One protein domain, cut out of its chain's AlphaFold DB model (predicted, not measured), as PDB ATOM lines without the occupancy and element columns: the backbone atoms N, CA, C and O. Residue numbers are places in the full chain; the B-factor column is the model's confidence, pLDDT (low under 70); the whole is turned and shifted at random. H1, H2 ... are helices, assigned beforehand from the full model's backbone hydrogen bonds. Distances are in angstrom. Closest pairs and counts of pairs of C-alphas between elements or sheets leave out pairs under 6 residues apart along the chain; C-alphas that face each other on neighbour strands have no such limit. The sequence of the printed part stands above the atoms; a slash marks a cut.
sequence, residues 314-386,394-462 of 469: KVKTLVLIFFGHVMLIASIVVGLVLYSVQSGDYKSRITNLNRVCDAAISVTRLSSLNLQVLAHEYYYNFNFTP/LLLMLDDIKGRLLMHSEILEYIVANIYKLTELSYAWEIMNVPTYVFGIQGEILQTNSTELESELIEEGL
ATOM      1  N   LYS A 314     168.630 119.154  91.988       86.25
ATOM      2  CA  LYS A 314     167.538 118.654  92.845       86.25
ATOM      3  C   LYS A 314     168.012 118.352  94.267       86.25
ATOM      4  O   LYS A 314     167.346 118.750  95.221       86.25
ATOM      5  N   VAL A 315     169.172 117.709  94.408       89.81
ATOM      6  CA  VAL A 315     169.769 117.418  95.722       89.81
ATOM      7  C   VAL A 315     170.098 118.715  96.464       89.81
ATOM      8  O   VAL A 315     169.726 118.863  97.626       89.81
ATOM      9  N   LYS A 316     170.714 119.698  95.793       90.88
ATOM     10  CA  LYS A 316     171.031 121.003  96.401       90.88
ATOM     11  C   LYS A 316     169.784 121.758  96.867       90.88
ATOM     12  O   LYS A 316     169.787 122.300  97.970       90.88
ATOM     13  N   THR A 317     168.713 121.763  96.074       90.81
ATOM     14  CA  THR A 317     167.447 122.408  96.459       90.81
ATOM     15  C   THR A 317     166.816 121.728  97.675       90.81
ATOM     16  O   THR A 317     166.350 122.415  98.581       90.81
ATOM     17  N   LEU A 318     166.849 120.393  97.746       92.75
ATOM     18  CA  LEU A 318     166.313 119.643  98.885       92.75
ATOM     19  C   LEU A 318     167.099 119.925 100.174       92.75
ATOM     20  O   LEU A 318     166.493 120.164 101.217       92.75
ATOM     21  N   VAL A 319     168.432 119.994 100.095       94.56
ATOM     22  CA  VAL A 319     169.293 120.378 101.230       94.56
ATOM     23  C   VAL A 319     168.980 121.796 101.716       94.56
ATOM     24  O   VAL A 319     168.914 122.030 102.921       94.56
ATOM     25  N   LEU A 320     168.738 122.740 100.802       93.88
ATOM     26  CA  LEU A 320     168.427 124.125 101.164       93.88
ATOM     27  C   LEU A 320     167.050 124.257 101.834       93.88
ATOM     28  O   LEU A 320     166.915 124.993 102.810       93.88
ATOM     29  N   ILE A 321     166.050 123.502 101.365       95.81
ATOM     30  CA  ILE A 321     164.728 123.421 102.007       95.81
ATOM     31  C   ILE A 321     164.854 122.817 103.411       95.81
ATOM     32  O   ILE A 321     164.317 123.374 104.369       95.81
ATOM     33  N   PHE A 322     165.607 121.723 103.557       96.56
ATOM     34  CA  PHE A 322     165.855 121.098 104.856       96.56
ATOM     35  C   PHE A 322     166.535 122.067 105.832       96.56
ATOM     36  O   PHE A 322     166.066 122.239 106.957       96.56
ATOM     37  N   PHE A 323     167.579 122.774 105.390       96.31
ATOM     38  CA  PHE A 323     168.252 123.791 106.199       96.31
ATOM     39  C   PHE A 323     167.299 124.924 106.615       96.31
ATOM     40  O   PHE A 323     167.309 125.349 107.770       96.31
ATOM     41  N   GLY A 324     166.421 125.368 105.708       96.50
ATOM     42  CA  GLY A 324     165.380 126.351 106.011       96.50
ATOM     43  C   GLY A 324     164.438 125.896 107.130       96.50
ATOM     44  O   GLY A 324     164.150 126.669 108.043       96.50
ATOM     45  N   HIS A 325     164.014 124.629 107.117       97.19
ATOM     46  CA  HIS A 325     163.187 124.065 108.188       97.19
ATOM     47  C   HIS A 325     163.937 123.942 109.517       97.19
ATOM     48  O   HIS A 325     163.363 124.263 110.556       97.19
ATOM     49  N   VAL A 326     165.214 123.548 109.509       96.88
ATOM     50  CA  VAL A 326     166.032 123.488 110.732       96.88
ATOM     51  C   VAL A 326     166.182 124.877 111.359       96.88
ATOM     52  O   VAL A 326     165.975 125.031 112.562       96.88
ATOM     53  N   MET A 327     166.454 125.906 110.551       95.69
ATOM     54  CA  MET A 327     166.532 127.294 111.026       95.69
ATOM     55  C   MET A 327     165.189 127.795 111.570       95.69
ATOM     56  O   MET A 327     165.158 128.470 112.601       95.69
ATOM     57  N   LEU A 328     164.075 127.433 110.924       97.12
ATOM     58  CA  LEU A 328     162.732 127.748 111.411       97.12
ATOM     59  C   LEU A 328     162.486 127.111 112.788       97.12
ATOM     60  O   LEU A 328     162.097 127.812 113.720       97.12
ATOM     61  N   ILE A 329     162.769 125.815 112.943       97.25
ATOM     62  CA  ILE A 329     162.601 125.096 114.213       97.25
ATOM     63  C   ILE A 329     163.481 125.720 115.304       97.25
ATOM     64  O   ILE A 329     162.985 126.008 116.390       97.25
ATOM     65  N   ALA A 330     164.750 126.014 115.009       96.88
ATOM     66  CA  ALA A 330     165.649 126.675 115.953       96.88
ATOM     67  C   ALA A 330     165.117 128.054 116.389       96.88
ATOM     68  O   ALA A 330     165.133 128.373 117.577       96.88
ATOM     69  N   SER A 331     164.577 128.848 115.455       95.56
ATOM     70  CA  SER A 331     163.983 130.152 115.776       95.56
ATOM     71  C   SER A 331     162.751 130.037 116.681       95.56
ATOM     72  O   SER A 331     162.583 130.850 117.588       95.56
ATOM     73  N   ILE A 332     161.933 128.994 116.494       97.44
ATOM     74  CA  ILE A 332     160.769 128.711 117.341       97.44
ATOM     75  C   ILE A 332     161.221 128.318 118.750       97.44
ATOM     76  O   ILE A 332     160.667 128.827 119.722       97.44
ATOM     77  N   VAL A 333     162.247 127.471 118.882       98.00
ATOM     78  CA  VAL A 333     162.789 127.065 120.190       98.00
ATOM     79  C   VAL A 333     163.349 128.271 120.946       98.00
ATOM     80  O   VAL A 333     163.001 128.472 122.108       98.00
ATOM     81  N   VAL A 334     164.144 129.122 120.291       96.81
ATOM     82  CA  VAL A 334     164.651 130.364 120.905       96.81
ATOM     83  C   VAL A 334     163.497 131.287 121.302       96.81
ATOM     84  O   VAL A 334     163.497 131.829 122.405       96.81
ATOM     85  N   GLY A 335     162.481 131.425 120.442       95.56
ATOM     86  CA  GLY A 335     161.277 132.202 120.737       95.56
ATOM     87  C   GLY A 335     160.518 131.688 121.964       95.56
ATOM     88  O   GLY A 335     160.103 132.489 122.799       95.56
ATOM     89  N   LEU A 336     160.394 130.368 122.120       96.88
ATOM     90  CA  LEU A 336     159.754 129.739 123.279       96.88
ATOM     91  C   LEU A 336     160.550 129.949 124.569       96.88
ATOM     92  O   LEU A 336     159.953 130.247 125.601       96.88
ATOM     93  N   VAL A 337     161.879 129.840 124.518       96.75
ATOM     94  CA  VAL A 337     162.739 130.099 125.683       96.75
ATOM     95  C   VAL A 337     162.628 131.562 126.113       96.75
ATOM     96  O   VAL A 337     162.379 131.835 127.285       96.75
ATOM     97  N   LEU A 338     162.722 132.506 125.168       92.50
ATOM     98  CA  LEU A 338     162.559 133.935 125.456       92.50
ATOM     99  C   LEU A 338     161.173 134.247 126.023       92.50
ATOM    100  O   LEU A 338     161.062 134.989 126.998       92.50
ATOM    101  N   TYR A 339     160.123 133.654 125.453       95.31
ATOM    102  CA  TYR A 339     158.764 133.796 125.962       95.31
ATOM    103  C   TYR A 339     158.629 133.243 127.384       95.31
ATOM    104  O   TYR A 339     158.026 133.891 128.236       95.31
ATOM    105  N   SER A 340     159.218 132.080 127.670       93.94
ATOM    106  CA  SER A 340     159.180 131.477 129.002       93.94
ATOM    107  C   SER A 340     159.825 132.392 130.046       93.94
ATOM    108  O   SER A 340     159.182 132.688 131.053       93.94
ATOM    109  N   VAL A 341     161.012 132.942 129.759       89.62
ATOM    110  CA  VAL A 341     161.698 133.901 130.645       89.62
ATOM    111  C   VAL A 341     160.853 135.165 130.849       89.62
ATOM    112  O   VAL A 341     160.536 135.520 131.982       89.62
ATOM    113  N   GLN A 342     160.389 135.791 129.762       84.25
ATOM    114  CA  GLN A 342     159.586 137.019 129.841       84.25
ATOM    115  C   GLN A 342     158.252 136.815 130.572       84.25
ATOM    116  O   GLN A 342     157.788 137.704 131.287       84.25
ATOM    117  N   SER A 343     157.624 135.648 130.410       91.19
ATOM    118  CA  SER A 343     156.378 135.318 131.104       91.19
ATOM    119  C   SER A 343     156.585 135.125 132.609       91.19
ATOM    120  O   SER A 343     155.718 135.522 133.393       91.19
ATOM    121  N   GLY A 344     157.739 134.589 133.022       90.31
ATOM    122  CA  GLY A 344     158.143 134.488 134.424       90.31
ATOM    123  C   GLY A 344     158.283 135.862 135.076       90.31
ATOM    124  O   GLY A 344     157.652 136.126 136.105       90.31
ATOM    125  N   ASP A 345     159.007 136.771 134.422       80.56
ATOM    126  CA  ASP A 345     159.175 138.151 134.888       80.56
ATOM    127  C   ASP A 345     157.832 138.877 134.971       80.56
ATOM    128  O   ASP A 345     157.515 139.518 135.974       80.56
ATOM    129  N   TYR A 346     156.994 138.739 133.941       79.62
ATOM    130  CA  TYR A 346     155.664 139.338 133.926       79.62
ATOM    131  C   TYR A 346     154.785 138.818 135.072       79.62
ATOM    132  O   TYR A 346     154.136 139.609 135.757       79.62
ATOM    133  N   LYS A 347     154.802 137.506 135.340       88.00
ATOM    134  CA  LYS A 347     154.078 136.905 136.469       88.00
ATOM    135  C   LYS A 347     154.553 137.473 137.809       88.00
ATOM    136  O   LYS A 347     153.719 137.775 138.667       88.00
ATOM    137  N   SER A 348     155.863 137.665 137.977       82.19
ATOM    138  CA  SER A 348     156.441 138.290 139.172       82.19
ATOM    139  C   SER A 348     155.957 139.736 139.336       82.19
ATOM    140  O   SER A 348     155.419 140.095 140.383       82.19
ATOM    141  N   ARG A 349     156.002 140.539 138.264       80.56
ATOM    142  CA  ARG A 349     155.519 141.934 138.255       80.56
ATOM    143  C   ARG A 349     154.040 142.055 138.616       80.56
ATOM    144  O   ARG A 349     153.666 142.917 139.409       80.56
ATOM    145  N   ILE A 350     153.193 141.173 138.084       78.19
ATOM    146  CA  ILE A 350     151.762 141.136 138.424       78.19
ATOM    147  C   ILE A 350     151.551 140.745 139.888       78.19
ATOM    148  O   ILE A 350     150.720 141.344 140.566       78.19
ATOM    149  N   THR A 351     152.329 139.790 140.399       82.62
ATOM    150  CA  THR A 351     152.274 139.395 141.814       82.62
ATOM    151  C   THR A 351     152.674 140.554 142.727       82.62
ATOM    152  O   THR A 351     151.979 140.836 143.703       82.62
ATOM    153  N   ASN A 352     153.746 141.273 142.389       78.62
ATOM    154  CA  ASN A 352     154.201 142.445 143.136       78.62
ATOM    155  C   ASN A 352     153.169 143.576 143.095       78.62
ATOM    156  O   ASN A 352     152.866 144.163 144.132       78.62
ATOM    157  N   LEU A 353     152.576 143.844 141.927       78.94
ATOM    158  CA  LEU A 353     151.488 144.812 141.795       78.94
ATOM    159  C   LEU A 353     150.295 144.438 142.680       78.94
ATOM    160  O   LEU A 353     149.759 145.303 143.368       78.94
ATOM    161  N   ASN A 354     149.905 143.161 142.696       81.12
ATOM    162  CA  ASN A 354     148.812 142.693 143.543       81.12
ATOM    163  C   ASN A 354     149.106 142.943 145.028       81.12
ATOM    164  O   ASN A 354     148.264 143.489 145.730       81.12
ATOM    165  N   ARG A 355     150.332 142.654 145.483       78.44
ATOM    166  CA  ARG A 355     150.760 142.936 146.863       78.44
ATOM    167  C   ARG A 355     150.699 144.425 147.200       78.44
ATOM    168  O   ARG A 355     150.210 144.790 148.260       78.44
ATOM    169  N   VAL A 356     151.143 145.303 146.300       75.12
ATOM    170  CA  VAL A 356     151.034 146.760 146.503       75.12
ATOM    171  C   VAL A 356     149.568 147.195 146.606       75.12
ATOM    172  O   VAL A 356     149.229 148.025 147.451       75.12
ATOM    173  N   CYS A 357     148.681 146.618 145.792       75.00
ATOM    174  CA  CYS A 357     147.243 146.858 145.894       75.00
ATOM    175  C   CYS A 357     146.670 146.369 147.234       75.00
ATOM    176  O   CYS A 357     145.905 147.103 147.857       75.00
ATOM    177  N   ASP A 358     147.065 145.186 147.710       75.31
ATOM    178  CA  ASP A 358     146.629 144.637 149.000       75.31
ATOM    179  C   ASP A 358     147.092 145.510 150.179       75.31
ATOM    180  O   ASP A 358     146.318 145.773 151.108       75.31
ATOM    181  N   ALA A 359     148.318 146.041 150.117       73.88
ATOM    182  CA  ALA A 359     148.812 147.029 151.073       73.88
ATOM    183  C   ALA A 359     147.972 148.309 151.031       73.88
ATOM    184  O   ALA A 359     147.509 148.777 152.069       73.88
ATOM    185  N   ALA A 360     147.702 148.855 149.842       72.19
ATOM    186  CA  ALA A 360     146.878 150.052 149.696       72.19
ATOM    187  C   ALA A 360     145.460 149.844 150.263       72.19
ATOM    188  O   ALA A 360     144.947 150.693 150.997       72.19
ATOM    189  N   ILE A 361     144.838 148.692 149.996       75.38
ATOM    190  CA  ILE A 361     143.540 148.320 150.575       75.38
ATOM    191  C   ILE A 361     143.636 148.250 152.103       75.38
ATOM    192  O   ILE A 361     142.764 148.775 152.794       75.38
ATOM    193  N   SER A 362     144.698 147.657 152.642       74.69
ATOM    194  CA  SER A 362     144.889 147.550 154.091       74.69
ATOM    195  C   SER A 362     145.067 148.920 154.751       74.69
ATOM    196  O   SER A 362     144.380 149.198 155.729       74.69
ATOM    197  N   VAL A 363     145.867 149.826 154.174       74.88
ATOM    198  CA  VAL A 363     146.037 151.206 154.678       74.88
ATOM    199  C   VAL A 363     144.708 151.963 154.698       74.88
ATOM    200  O   VAL A 363     144.366 152.596 155.696       74.88
ATOM    201  N   THR A 364     143.924 151.877 153.618       71.81
ATOM    202  CA  THR A 364     142.617 152.563 153.541       71.81
ATOM    203  C   THR A 364     141.596 152.026 154.542       71.81
ATOM    204  O   THR A 364     140.755 152.777 155.033       71.81
ATOM    205  N   ARG A 365     141.669 150.735 154.886       74.69
ATOM    206  CA  ARG A 365     140.844 150.152 155.952       74.69
ATOM    207  C   ARG A 365     141.342 150.550 157.338       74.69
ATOM    208  O   ARG A 365     140.513 150.863 158.191       74.69
ATOM    209  N   LEU A 366     142.658 150.602 157.543       74.19
ATOM    210  CA  LEU A 366     143.274 150.987 158.812       74.19
ATOM    211  C   LEU A 366     142.855 152.402 159.239       74.19
ATOM    212  O   LEU A 366     142.473 152.591 160.390       74.19
ATOM    213  N   SER A 367     142.824 153.373 158.314       73.56
ATOM    214  CA  SER A 367     142.386 154.740 158.647       73.56
ATOM    215  C   SER A 367     140.936 154.776 159.137       73.56
ATOM    216  O   SER A 367     140.621 155.435 160.129       73.56
ATOM    217  N   SER A 368     140.059 153.989 158.509       73.81
ATOM    218  CA  SER A 368     138.664 153.875 158.934       73.81
ATOM    219  C   SER A 368     138.508 153.213 160.307       73.81
ATOM    220  O   SER A 368     137.652 153.645 161.072       73.81
ATOM    221  N   LEU A 369     139.332 152.210 160.634       77.44
ATOM    222  CA  LEU A 369     139.321 151.528 161.933       77.44
ATOM    223  C   LEU A 369     139.866 152.438 163.042       77.44
ATOM    224  O   LEU A 369     139.256 152.526 164.102       77.44
ATOM    225  N   ASN A 370     140.940 153.187 162.776       74.81
ATOM    226  CA  ASN A 370     141.491 154.166 163.719       74.81
ATOM    227  C   ASN A 370     140.463 155.245 164.090       74.81
ATOM    228  O   ASN A 370     140.341 155.608 165.257       74.81
ATOM    229  N   LEU A 371     139.667 155.713 163.122       74.94
ATOM    230  CA  LEU A 371     138.563 156.642 163.387       74.94
ATOM    231  C   LEU A 371     137.472 156.026 164.277       74.94
ATOM    232  O   LEU A 371     136.885 156.740 165.087       74.94
ATOM    233  N   GLN A 372     137.200 154.721 164.158       75.69
ATOM    234  CA  GLN A 372     136.262 154.039 165.059       75.69
ATOM    235  C   GLN A 372     136.823 153.914 166.475       75.69
ATOM    236  O   GLN A 372     136.072 154.117 167.425       75.69
ATOM    237  N   VAL A 373     138.118 153.612 166.626       77.25
ATOM    238  CA  VAL A 373     138.778 153.580 167.944       77.25
ATOM    239  C   VAL A 373     138.704 154.951 168.608       77.25
ATOM    240  O   VAL A 373     138.266 155.041 169.749       77.25
ATOM    241  N   LEU A 374     139.036 156.018 167.875       75.31
ATOM    242  CA  LEU A 374     138.958 157.390 168.383       75.31
ATOM    243  C   LEU A 374     137.525 157.768 168.796       75.31
ATOM    244  O   LEU A 374     137.319 158.432 169.807       75.31
ATOM    245  N   ALA A 375     136.519 157.337 168.029       72.62
ATOM    246  CA  ALA A 375     135.121 157.546 168.391       72.62
ATOM    247  C   ALA A 375     134.736 156.773 169.667       72.62
ATOM    248  O   ALA A 375     134.039 157.320 170.517       72.62
ATOM    249  N   HIS A 376     135.206 155.530 169.820       73.50
ATOM    250  CA  HIS A 376     135.010 154.737 171.040       73.50
ATOM    251  C   HIS A 376     135.643 155.398 172.268       73.50
ATOM    252  O   HIS A 376     135.012 155.477 173.320       73.50
ATOM    253  N   GLU A 377     136.858 155.921 172.125       76.44
ATOM    254  CA  GLU A 377     137.551 156.662 173.178       76.44
ATOM    255  C   GLU A 377     136.783 157.934 173.565       76.44
ATOM    256  O   GLU A 377     136.473 158.133 174.737       76.44
ATOM    257  N   TYR A 378     136.392 158.752 172.582       75.81
ATOM    258  CA  TYR A 378     135.749 160.046 172.824       75.81
ATOM    259  C   TYR A 378     134.336 159.936 173.413       75.81
ATOM    260  O   TYR A 378     133.989 160.681 174.326       75.81
ATOM    261  N   TYR A 379     133.498 159.044 172.877       72.50
ATOM    262  CA  TYR A 379     132.087 158.965 173.275       72.50
ATOM    263  C   TYR A 379     131.842 158.044 174.464       72.50
ATOM    264  O   TYR A 379     130.884 158.261 175.203       72.50
ATOM    265  N   TYR A 380     132.676 157.018 174.635       67.19
ATOM    266  CA  TYR A 380     132.397 155.939 175.578       67.19
ATOM    267  C   TYR A 380     133.495 155.748 176.619       67.19
ATOM    268  O   TYR A 380     133.322 154.927 177.511       67.19
ATOM    269  N   ASN A 381     134.608 156.494 176.559       70.81
ATOM    270  CA  ASN A 381     135.721 156.345 177.504       70.81
ATOM    271  C   ASN A 381     136.191 154.872 177.603       70.81
ATOM    272  O   ASN A 381     136.521 154.381 178.680       70.81
ATOM    273  N   PHE A 382     136.125 154.139 176.481       59.34
ATOM    274  CA  PHE A 382     136.301 152.679 176.362       59.34
ATOM    275  C   PHE A 382     135.264 151.783 177.076       59.34
ATOM    276  O   PHE A 382     135.312 150.566 176.911       59.34
ATOM    277  N   ASN A 383     134.287 152.347 177.786       57.22
ATOM    278  CA  ASN A 383     133.153 151.632 178.373       57.22
ATOM    279  C   ASN A 383     131.948 151.675 177.427       57.22
ATOM    280  O   ASN A 383     131.021 152.469 177.591       57.22
ATOM    281  N   PHE A 384     131.951 150.804 176.416       58.56
ATOM    282  CA  PHE A 384     130.774 150.611 175.575       58.56
ATOM    283  C   PHE A 384     129.738 149.756 176.316       58.56
ATOM    284  O   PHE A 384     129.866 148.535 176.388       58.56
ATOM    285  N   THR A 385     128.697 150.387 176.857       60.06
ATOM    286  CA  THR A 385     127.481 149.683 177.272       60.06
ATOM    287  C   THR A 385     126.560 149.540 176.057       60.06
ATOM    288  O   THR A 385     126.115 150.548 175.500       60.06
ATOM    289  N   PRO A 386     126.286 148.312 175.579       58.31
ATOM    290  CA  PRO A 386     125.343 148.122 174.488       58.31
ATOM    291  C   PRO A 386     123.964 148.635 174.919       58.31
ATOM    292  O   PRO A 386     123.466 148.250 175.973       58.31
ATOM    293  N   LEU A 394     125.722 150.840 165.145       55.75
ATOM    294  CA  LEU A 394     126.513 150.714 163.915       55.75
ATOM    295  C   LEU A 394     128.030 150.601 164.180       55.75
ATOM    296  O   LEU A 394     128.824 150.589 163.239       55.75
ATOM    297  N   LEU A 395     128.428 150.571 165.453       61.50
ATOM    298  CA  LEU A 395     129.806 150.498 165.916       61.50
ATOM    299  C   LEU A 395     130.173 149.040 166.192       61.50
ATOM    300  O   LEU A 395     129.501 148.349 166.951       61.50
ATOM    301  N   LEU A 396     131.250 148.589 165.550       66.06
ATOM    302  CA  LEU A 396     131.882 147.305 165.838       66.06
ATOM    303  C   LEU A 396     132.331 147.272 167.307       66.06
ATOM    304  O   LEU A 396     132.715 148.308 167.864       66.06
ATOM    305  N   MET A 397     132.296 146.086 167.920       76.00
ATOM    306  CA  MET A 397     132.841 145.889 169.263       76.00
ATOM    307  C   MET A 397     134.335 146.222 169.263       76.00
ATOM    308  O   MET A 397     135.033 145.977 168.277       76.00
ATOM    309  N   LEU A 398     134.836 146.789 170.361       75.94
ATOM    310  CA  LEU A 398     136.229 147.236 170.443       75.94
ATOM    311  C   LEU A 398     137.220 146.095 170.163       75.94
ATOM    312  O   LEU A 398     138.226 146.311 169.488       75.94
ATOM    313  N   ASP A 399     136.913 144.881 170.617       79.06
ATOM    314  CA  ASP A 399     137.754 143.704 170.383       79.06
ATOM    315  C   ASP A 399     137.780 143.287 168.906       79.06
ATOM    316  O   ASP A 399     138.847 142.972 168.377       79.06
ATOM    317  N   ASP A 400     136.656 143.402 168.189       79.19
ATOM    318  CA  ASP A 400     136.608 143.164 166.740       79.19
ATOM    319  C   ASP A 400     137.440 144.199 165.974       79.19
ATOM    320  O   ASP A 400     138.116 143.874 164.992       79.19
ATOM    321  N   ILE A 401     137.398 145.461 166.413       79.19
ATOM    322  CA  ILE A 401     138.192 146.543 165.819       79.19
ATOM    323  C   ILE A 401     139.681 146.271 166.037       79.19
ATOM    324  O   ILE A 401     140.452 146.333 165.077       79.19
ATOM    325  N   LYS A 402     140.083 145.908 167.262       80.50
ATOM    326  CA  LYS A 402     141.466 145.534 167.597       80.50
ATOM    327  C   LYS A 402     141.946 144.343 166.770       80.50
ATOM    328  O   LYS A 402     143.021 144.417 166.182       80.50
ATOM    329  N   GLY A 403     141.136 143.289 166.654       86.81
ATOM    330  CA  GLY A 403     141.471 142.115 165.844       86.81
ATOM    331  C   GLY A 403     141.691 142.462 164.369       86.81
ATOM    332  O   GLY A 403     142.657 142.012 163.754       86.81
ATOM    333  N   ARG A 404     140.847 143.331 163.797       82.25
ATOM    334  CA  ARG A 404     141.003 143.796 162.407       82.25
ATOM    335  C   ARG A 404     142.205 144.717 162.212       82.25
ATOM    336  O   ARG A 404     142.841 144.641 161.162       82.25
ATOM    337  N   LEU A 405     142.509 145.580 163.184       80.06
ATOM    338  CA  LEU A 405     143.709 146.422 163.164       80.06
ATOM    339  C   LEU A 405     144.972 145.559 163.148       80.06
ATOM    340  O   LEU A 405     145.828 145.773 162.291       80.06
ATOM    341  N   LEU A 406     145.040 144.557 164.029       84.81
ATOM    342  CA  LEU A 406     146.169 143.634 164.106       84.81
ATOM    343  C   LEU A 406     146.358 142.887 162.779       84.81
ATOM    344  O   LEU A 406     147.419 142.990 162.170       84.81
ATOM    345  N   MET A 407     145.296 142.266 162.256       86.25
ATOM    346  CA  MET A 407     145.333 141.557 160.970       86.25
ATOM    347  C   MET A 407     145.836 142.446 159.819       86.25
ATOM    348  O   MET A 407     146.669 142.027 159.018       86.25
ATOM    349  N   HIS A 408     145.333 143.680 159.703       80.19
ATOM    350  CA  HIS A 408     145.779 144.590 158.645       80.19
ATOM    351  C   HIS A 408     147.218 145.077 158.852       80.19
ATOM    352  O   HIS A 408     147.921 145.282 157.861       80.19
ATOM    353  N   SER A 409     147.667 145.235 160.100       78.31
ATOM    354  CA  SER A 409     149.057 145.586 160.406       78.31
ATOM    355  C   SER A 409     150.035 144.468 160.039       78.31
ATOM    356  O   SER A 409     151.039 144.752 159.395       78.31
ATOM    357  N   GLU A 410     149.691 143.204 160.304       83.06
ATOM    358  CA  GLU A 410     150.508 142.037 159.934       83.06
ATOM    359  C   GLU A 410     150.660 141.907 158.412       83.06
ATOM    360  O   GLU A 410     151.750 141.649 157.899       83.06
ATOM    361  N   ILE A 411     149.580 142.145 157.654       80.19
ATOM    362  CA  ILE A 411     149.626 142.159 156.182       80.19
ATOM    363  C   ILE A 411     150.576 143.254 155.682       80.19
ATOM    364  O   ILE A 411     151.354 143.022 154.754       80.19
ATOM    365  N   LEU A 412     150.518 144.447 156.280       79.50
ATOM    366  CA  LEU A 412     151.394 145.558 155.911       79.50
ATOM    367  C   LEU A 412     152.854 145.248 156.237       79.50
ATOM    368  O   LEU A 412     153.704 145.425 155.368       79.50
ATOM    369  N   GLU A 413     153.132 144.738 157.435       82.06
ATOM    370  CA  GLU A 413     154.473 144.334 157.855       82.06
ATOM    371  C   GLU A 413     155.057 143.283 156.907       82.06
ATOM    372  O   GLU A 413     156.168 143.453 156.405       82.06
ATOM    373  N   TYR A 414     154.281 142.256 156.551       83.38
ATOM    374  CA  TYR A 414     154.701 141.231 155.597       83.38
ATOM    375  C   TYR A 414     155.041 141.805 154.213       83.38
ATOM    376  O   TYR A 414     156.035 141.414 153.591       83.38
ATOM    377  N   ILE A 415     154.230 142.729 153.691       76.94
ATOM    378  CA  ILE A 415     154.478 143.338 152.375       76.94
ATOM    379  C   ILE A 415     155.715 144.235 152.428       76.94
ATOM    380  O   ILE A 415     156.566 144.145 151.544       76.94
ATOM    381  N   VAL A 416     155.847 145.047 153.476       76.31
ATOM    382  CA  VAL A 416     156.994 145.938 153.689       76.31
ATOM    383  C   VAL A 416     158.284 145.132 153.849       76.31
ATOM    384  O   VAL A 416     159.257 145.413 153.154       76.31
ATOM    385  N   ALA A 417     158.283 144.066 154.651       80.06
ATOM    386  CA  ALA A 417     159.427 143.168 154.803       80.06
ATOM    387  C   ALA A 417     159.848 142.535 153.465       80.06
ATOM    388  O   ALA A 417     161.037 142.440 153.167       80.06
ATOM    389  N   ASN A 418     158.890 142.157 152.610       76.31
ATOM    390  CA  ASN A 418     159.190 141.643 151.271       76.31
ATOM    391  C   ASN A 418     159.765 142.709 150.326       76.31
ATOM    392  O   ASN A 418     160.583 142.372 149.471       76.31
ATOM    393  N   ILE A 419     159.342 143.972 150.447       70.06
ATOM    394  CA  ILE A 419     159.937 145.092 149.702       70.06
ATOM    395  C   ILE A 419     161.386 145.293 150.152       70.06
ATOM    396  O   ILE A 419     162.278 145.355 149.305       70.06
ATOM    397  N   TYR A 420     161.640 145.305 151.463       70.69
ATOM    398  CA  TYR A 420     162.988 145.434 152.021       70.69
ATOM    399  C   TYR A 420     163.910 144.277 151.619       70.69
ATOM    400  O   TYR A 420     165.035 144.509 151.190       70.69
ATOM    401  N   LYS A 421     163.417 143.034 151.640       74.94
ATOM    402  CA  LYS A 421     164.191 141.855 151.217       74.94
ATOM    403  C   LYS A 421     164.610 141.897 149.742       74.94
ATOM    404  O   LYS A 421     165.631 141.338 149.369       74.94
ATOM    405  N   LEU A 422     163.820 142.546 148.884       64.50
ATOM    406  CA  LEU A 422     164.137 142.715 147.460       64.50
ATOM    407  C   LEU A 422     165.040 143.925 147.180       64.50
ATOM    408  O   LEU A 422     165.528 144.073 146.062       64.50
ATOM    409  N   THR A 423     165.255 144.794 148.168       63.19
ATOM    410  CA  THR A 423     165.971 146.071 148.029       63.19
ATOM    411  C   THR A 423     167.262 146.121 148.849       63.19
ATOM    412  O   THR A 423     167.781 147.213 149.061       63.19
ATOM    413  N   GLU A 424     167.825 144.963 149.229       56.69
ATOM    414  CA  GLU A 424     169.051 144.794 150.049       56.69
ATOM    415  C   GLU A 424     170.279 145.631 149.607       56.69
ATOM    416  O   GLU A 424     171.244 145.733 150.356       56.69
ATOM    417  N   LEU A 425     170.252 146.264 148.427       52.34
ATOM    418  CA  LEU A 425     171.345 147.060 147.855       52.34
ATOM    419  C   LEU A 425     171.066 148.564 147.685       52.34
ATOM    420  O   LEU A 425     171.935 149.276 147.190       52.34
ATOM    421  N   SER A 426     169.896 149.088 148.058       50.66
ATOM    422  CA  SER A 426     169.563 150.500 147.803       50.66
ATOM    423  C   SER A 426     169.165 151.255 149.068       50.66
ATOM    424  O   SER A 426     168.304 150.796 149.815       50.66
ATOM    425  N   TYR A 427     169.769 152.435 149.258       55.53
ATOM    426  CA  TYR A 427     169.360 153.485 150.202       55.53
ATOM    427  C   TYR A 427     167.833 153.645 150.292       55.53
ATOM    428  O   TYR A 427     167.132 153.333 149.331       55.53
ATOM    429  N   ALA A 428     167.345 154.170 151.427       54.72
ATOM    430  CA  ALA A 428     165.934 154.399 151.770       54.72
ATOM    431  C   ALA A 428     164.987 154.456 150.549       54.72
ATOM    432  O   ALA A 428     164.799 155.497 149.918       54.72
ATOM    433  N   TRP A 429     164.380 153.309 150.217       56.81
ATOM    434  CA  TRP A 429     163.431 153.141 149.103       56.81
ATOM    435  C   TRP A 429     162.242 154.114 149.180       56.81
ATOM    436  O   TRP A 429     161.579 154.366 148.172       56.81
ATOM    437  N   GLU A 430     162.005 154.684 150.364       53.84
ATOM    438  CA  GLU A 430     161.048 155.753 150.659       53.84
ATOM    439  C   GLU A 430     161.178 156.942 149.692       53.84
ATOM    440  O   GLU A 430     160.187 157.614 149.403       53.84
ATOM    441  N   ILE A 431     162.377 157.164 149.139       53.06
ATOM    442  CA  ILE A 431     162.673 158.291 148.252       53.06
ATOM    443  C   ILE A 431     162.493 157.922 146.765       53.06
ATOM    444  O   ILE A 431     162.167 158.804 145.969       53.06
ATOM    445  N   MET A 432     162.607 156.645 146.355       51.53
ATOM    446  CA  MET A 432     162.507 156.257 144.935       51.53
ATOM    447  C   MET A 432     161.739 154.951 144.643       51.53
ATOM    448  O   MET A 432     162.290 153.868 144.473       51.53
ATOM    449  N   ASN A 433     160.449 155.172 144.370       63.09
ATOM    450  CA  ASN A 433     159.580 154.493 143.403       63.09
ATOM    451  C   ASN A 433     159.113 153.045 143.682       63.09
ATOM    452  O   ASN A 433     159.716 152.065 143.259       63.09
ATOM    453  N   VAL A 434     157.862 152.934 144.152       61.22
ATOM    454  CA  VAL A 434     156.957 151.778 143.944       61.22
ATOM    455  C   VAL A 434     157.023 151.201 142.510       61.22
ATOM    456  O   VAL A 434     157.007 149.978 142.370       61.22
ATOM    457  N   PRO A 435     157.154 152.014 141.434       63.94
ATOM    458  CA  PRO A 435     157.472 151.517 140.096       63.94
ATOM    459  C   PRO A 435     158.674 150.567 140.019       63.94
ATOM    460  O   PRO A 435     158.614 149.594 139.279       63.94
ATOM    461  N   THR A 436     159.738 150.782 140.790       67.81
ATOM    462  CA  THR A 436     160.920 149.908 140.804       67.81
ATOM    463  C   THR A 436     160.567 148.524 141.339       67.81
ATOM    464  O   THR A 436     160.900 147.530 140.705       67.81
ATOM    465  N   TYR A 437     159.796 148.446 142.425       67.81
ATOM    466  CA  TYR A 437     159.312 147.178 142.980       67.81
ATOM    467  C   TYR A 437     158.327 146.452 142.047       67.81
ATOM    468  O   TYR A 437     158.383 145.233 141.872       67.81
ATOM    469  N   VAL A 438     157.418 147.205 141.420       70.69
ATOM    470  CA  VAL A 438     156.389 146.653 140.525       70.69
ATOM    471  C   VAL A 438     156.981 146.198 139.192       70.69
ATOM    472  O   VAL A 438     156.557 145.179 138.654       70.69
ATOM    473  N   PHE A 439     157.945 146.936 138.642       73.00
ATOM    474  CA  PHE A 439     158.470 146.704 137.295       73.00
ATOM    475  C   PHE A 439     159.887 146.109 137.273       73.00
ATOM    476  O   PHE A 439     160.340 145.698 136.205       73.00
ATOM    477  N   GLY A 440     160.571 146.007 138.415       63.41
ATOM    478  CA  GLY A 440     161.916 145.433 138.530       63.41
ATOM    479  C   GLY A 440     162.995 146.240 137.801       63.41
ATOM    480  O   GLY A 440     163.917 145.654 137.244       63.41
ATOM    481  N   ILE A 441     162.880 147.574 137.745       61.22
ATOM    482  CA  ILE A 441     163.772 148.467 136.961       61.22
ATOM    483  C   ILE A 441     165.104 148.717 137.701       61.22
ATOM    484  O   ILE A 441     165.688 149.792 137.632       61.22
ATOM    485  N   GLN A 442     165.612 147.737 138.448       53.97
ATOM    486  CA  GLN A 442     166.776 147.936 139.317       53.97
ATOM    487  C   GLN A 442     168.114 148.060 138.553       53.97
ATOM    488  O   GLN A 442     169.113 148.418 139.161       53.97
ATOM    489  N   GLY A 443     168.162 147.775 137.243       51.03
ATOM    490  CA  GLY A 443     169.432 147.568 136.528       51.03
ATOM    491  C   GLY A 443     169.956 148.715 135.654       51.03
ATOM    492  O   GLY A 443     171.147 148.994 135.684       51.03
ATOM    493  N   GLU A 444     169.118 149.381 134.854       47.72
ATOM    494  CA  GLU A 444     169.640 150.236 133.762       47.72
ATOM    495  C   GLU A 444     169.835 151.714 134.135       47.72
ATOM    496  O   GLU A 444     170.697 152.388 133.572       47.72
ATOM    497  N   ILE A 445     169.063 152.237 135.091       50.94
ATOM    498  CA  ILE A 445     169.091 153.677 135.413       50.94
ATOM    499  C   ILE A 445     170.201 154.008 136.424       50.94
ATOM    500  O   ILE A 445     170.754 155.101 136.400       50.94
ATOM    501  N   LEU A 446     170.584 153.065 137.289       48.06
ATOM    502  CA  LEU A 446     171.626 153.321 138.290       48.06
ATOM    503  C   LEU A 446     173.049 153.224 137.718       48.06
ATOM    504  O   LEU A 446     173.902 153.987 138.153       48.06
ATOM    505  N   GLN A 447     173.304 152.385 136.703       48.84
ATOM    506  CA  GLN A 447     174.632 152.312 136.064       48.84
ATOM    507  C   GLN A 447     174.971 153.549 135.218       48.84
ATOM    508  O   GLN A 447     176.142 153.894 135.069       48.84
ATOM    509  N   THR A 448     173.961 154.226 134.666       50.44
ATOM    510  CA  THR A 448     174.166 155.449 133.874       50.44
ATOM    511  C   THR A 448     174.492 156.652 134.755       50.44
ATOM    512  O   THR A 448     175.344 157.445 134.381       50.44
ATOM    513  N   ASN A 449     173.915 156.726 135.957       49.75
ATOM    514  CA  ASN A 449     174.209 157.811 136.893       49.75
ATOM    515  C   ASN A 449     175.442 157.536 137.773       49.75
ATOM    516  O   ASN A 449     176.106 158.481 138.183       49.75
ATOM    517  N   SER A 450     175.778 156.272 138.069       51.03
ATOM    518  CA  SER A 450     176.979 155.958 138.862       51.03
ATOM    519  C   SER A 450     178.270 156.217 138.088       51.03
ATOM    520  O   SER A 450     179.255 156.632 138.681       51.03
ATOM    521  N   THR A 451     178.265 156.005 136.767       53.84
ATOM    522  CA  THR A 451     179.420 156.324 135.912       53.84
ATOM    523  C   THR A 451     179.615 157.828 135.740       53.84
ATOM    524  O   THR A 451     180.755 158.271 135.656       53.84
ATOM    525  N   GLU A 452     178.533 158.611 135.750       55.00
ATOM    526  CA  GLU A 452     178.588 160.078 135.704       55.00
ATOM    527  C   GLU A 452     179.114 160.662 137.033       55.00
ATOM    528  O   GLU A 452     180.040 161.472 137.026       55.00
ATOM    529  N   LEU A 453     178.644 160.149 138.177       54.97
ATOM    530  CA  LEU A 453     179.139 160.531 139.511       54.97
ATOM    531  C   LEU A 453     180.590 160.100 139.782       54.97
ATOM    532  O   LEU A 453     181.339 160.847 140.405       54.97
ATOM    533  N   GLU A 454     181.018 158.921 139.316       56.91
ATOM    534  CA  GLU A 454     182.429 158.520 139.412       56.91
ATOM    535  C   GLU A 454     183.328 159.379 138.512       56.91
ATOM    536  O   GLU A 454     184.456 159.679 138.898       56.91
ATOM    537  N   SER A 455     182.845 159.824 137.345       61.97
ATOM    538  CA  SER A 455     183.617 160.729 136.485       61.97
ATOM    539  C   SER A 455     183.760 162.139 137.064       61.97
ATOM    540  O   SER A 455     184.834 162.719 136.946       61.97
ATOM    541  N   GLU A 456     182.737 162.645 137.754       64.69
ATOM    542  CA  GLU A 456     182.755 163.967 138.399       64.69
ATOM    543  C   GLU A 456     183.688 163.982 139.630       64.69
ATOM    544  O   GLU A 456     184.482 164.903 139.806       64.69
ATOM    545  N   LEU A 457     183.709 162.895 140.415       64.31
ATOM    546  CA  LEU A 457     184.637 162.723 141.546       64.31
ATOM    547  C   LEU A 457     186.106 162.571 141.118       64.31
ATOM    548  O   LEU A 457     187.012 162.992 141.841       64.31
ATOM    549  N   ILE A 458     186.365 161.968 139.954       72.88
ATOM    550  CA  ILE A 458     187.722 161.883 139.395       72.88
ATOM    551  C   ILE A 458     188.177 163.258 138.878       72.88
ATOM    552  O   ILE A 458     189.355 163.594 139.014       72.88
ATOM    553  N   GLU A 459     187.266 164.069 138.333       67.94
ATOM    554  CA  GLU A 459     187.570 165.411 137.820       67.94
ATOM    555  C   GLU A 459     187.858 166.416 138.953       67.94
ATOM    556  O   GLU A 459     188.854 167.141 138.882       67.94
ATOM    557  N   GLU A 460     187.102 166.377 140.058       68.94
ATOM    558  CA  GLU A 460     187.402 167.172 141.266       68.94
ATOM    559  C   GLU A 460     188.711 166.730 141.951       68.94
ATOM    560  O   GLU A 460     189.491 167.559 142.430       68.94
ATOM    561  N   GLY A 461     189.009 165.425 141.950       63.72
ATOM    562  CA  GLY A 461     190.268 164.896 142.479       63.72
ATOM    563  C   GLY A 461     191.499 165.382 141.706       63.72
ATOM    564  O   GLY A 461     192.514 165.724 142.317       63.72
ATOM    565  N   LEU A 462     191.407 165.469 140.375       61.50
ATOM    566  CA  LEU A 462     192.492 165.947 139.509       61.50
ATOM    567  C   LEU A 462     192.735 167.457 139.639       61.50
ATOM    568  O   LEU A 462     193.897 167.860 139.707       61.50
TER     569      LEU A 462
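Overview. This is residues 314 to 386 and 394 to 462 of the 469 residues of an uncharacterized protein of Streblomastix strix (UniProt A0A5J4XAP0). A very long straight helix, H1, makes the crossbar of a T, and the last helix, H4, sticks out from near its middle as the stem. H2 folds back across the second half of H1, and short H3 packs on H1 near the foot of the stem. The printed part has 142 residues with four named helices, in the order H1, H2, H3, H4, and no named strand; the class is all helix. The whole is extended, with a radius of gyration of the C-alphas of 27.7 A, and flat, spanning 98 by 58 by 18 A.

Arrangement. H1, residues 314 to 380, touches H2, residues 398 to 422, with its residues 355 to 376 alone. The closest C-alphas, of Ser 362 and His 408, are 5.5 A apart; the two run opposite ways at a tilt of 36 degrees, only just steep. H1 touches H3, residues 434 to 439, with its residues 349 to 353 alone. Their closest C-alphas, of Arg 349 and Val 438, are 5.3 A apart, at a shallow tilt of 26 degrees, opposite ways. H2 and H3 are close but not clearly touching: C-alphas 419 and 437, the closest, are 7.1 A apart. H4, residues 444 to 462, is apart from H1, H2 and H3. Every O i to N i+4 pair is within hydrogen-bond range in H2 and H3, against 62 of 63 in H1 and 12 of 15 in H4.

Along the chain. H1 begins at C-alpha 314 (167.538, 118.654, 92.845) and is 97.3 A long. H2 measures 36.4 A and H4 28.3 A, ending at C-alpha 462 (192.492, 165.947, 139.509).

Size, cuts and confidence. Residues 314 to 344 and 443 to 462 stand free. Residues 387 to 393 are not printed, and C-alphas 386 and 394 are 10.9 A apart across the cut. The link from H2 to H3 is long. Mean pLDDT is 58 in H4 and 74.6 over the printed part.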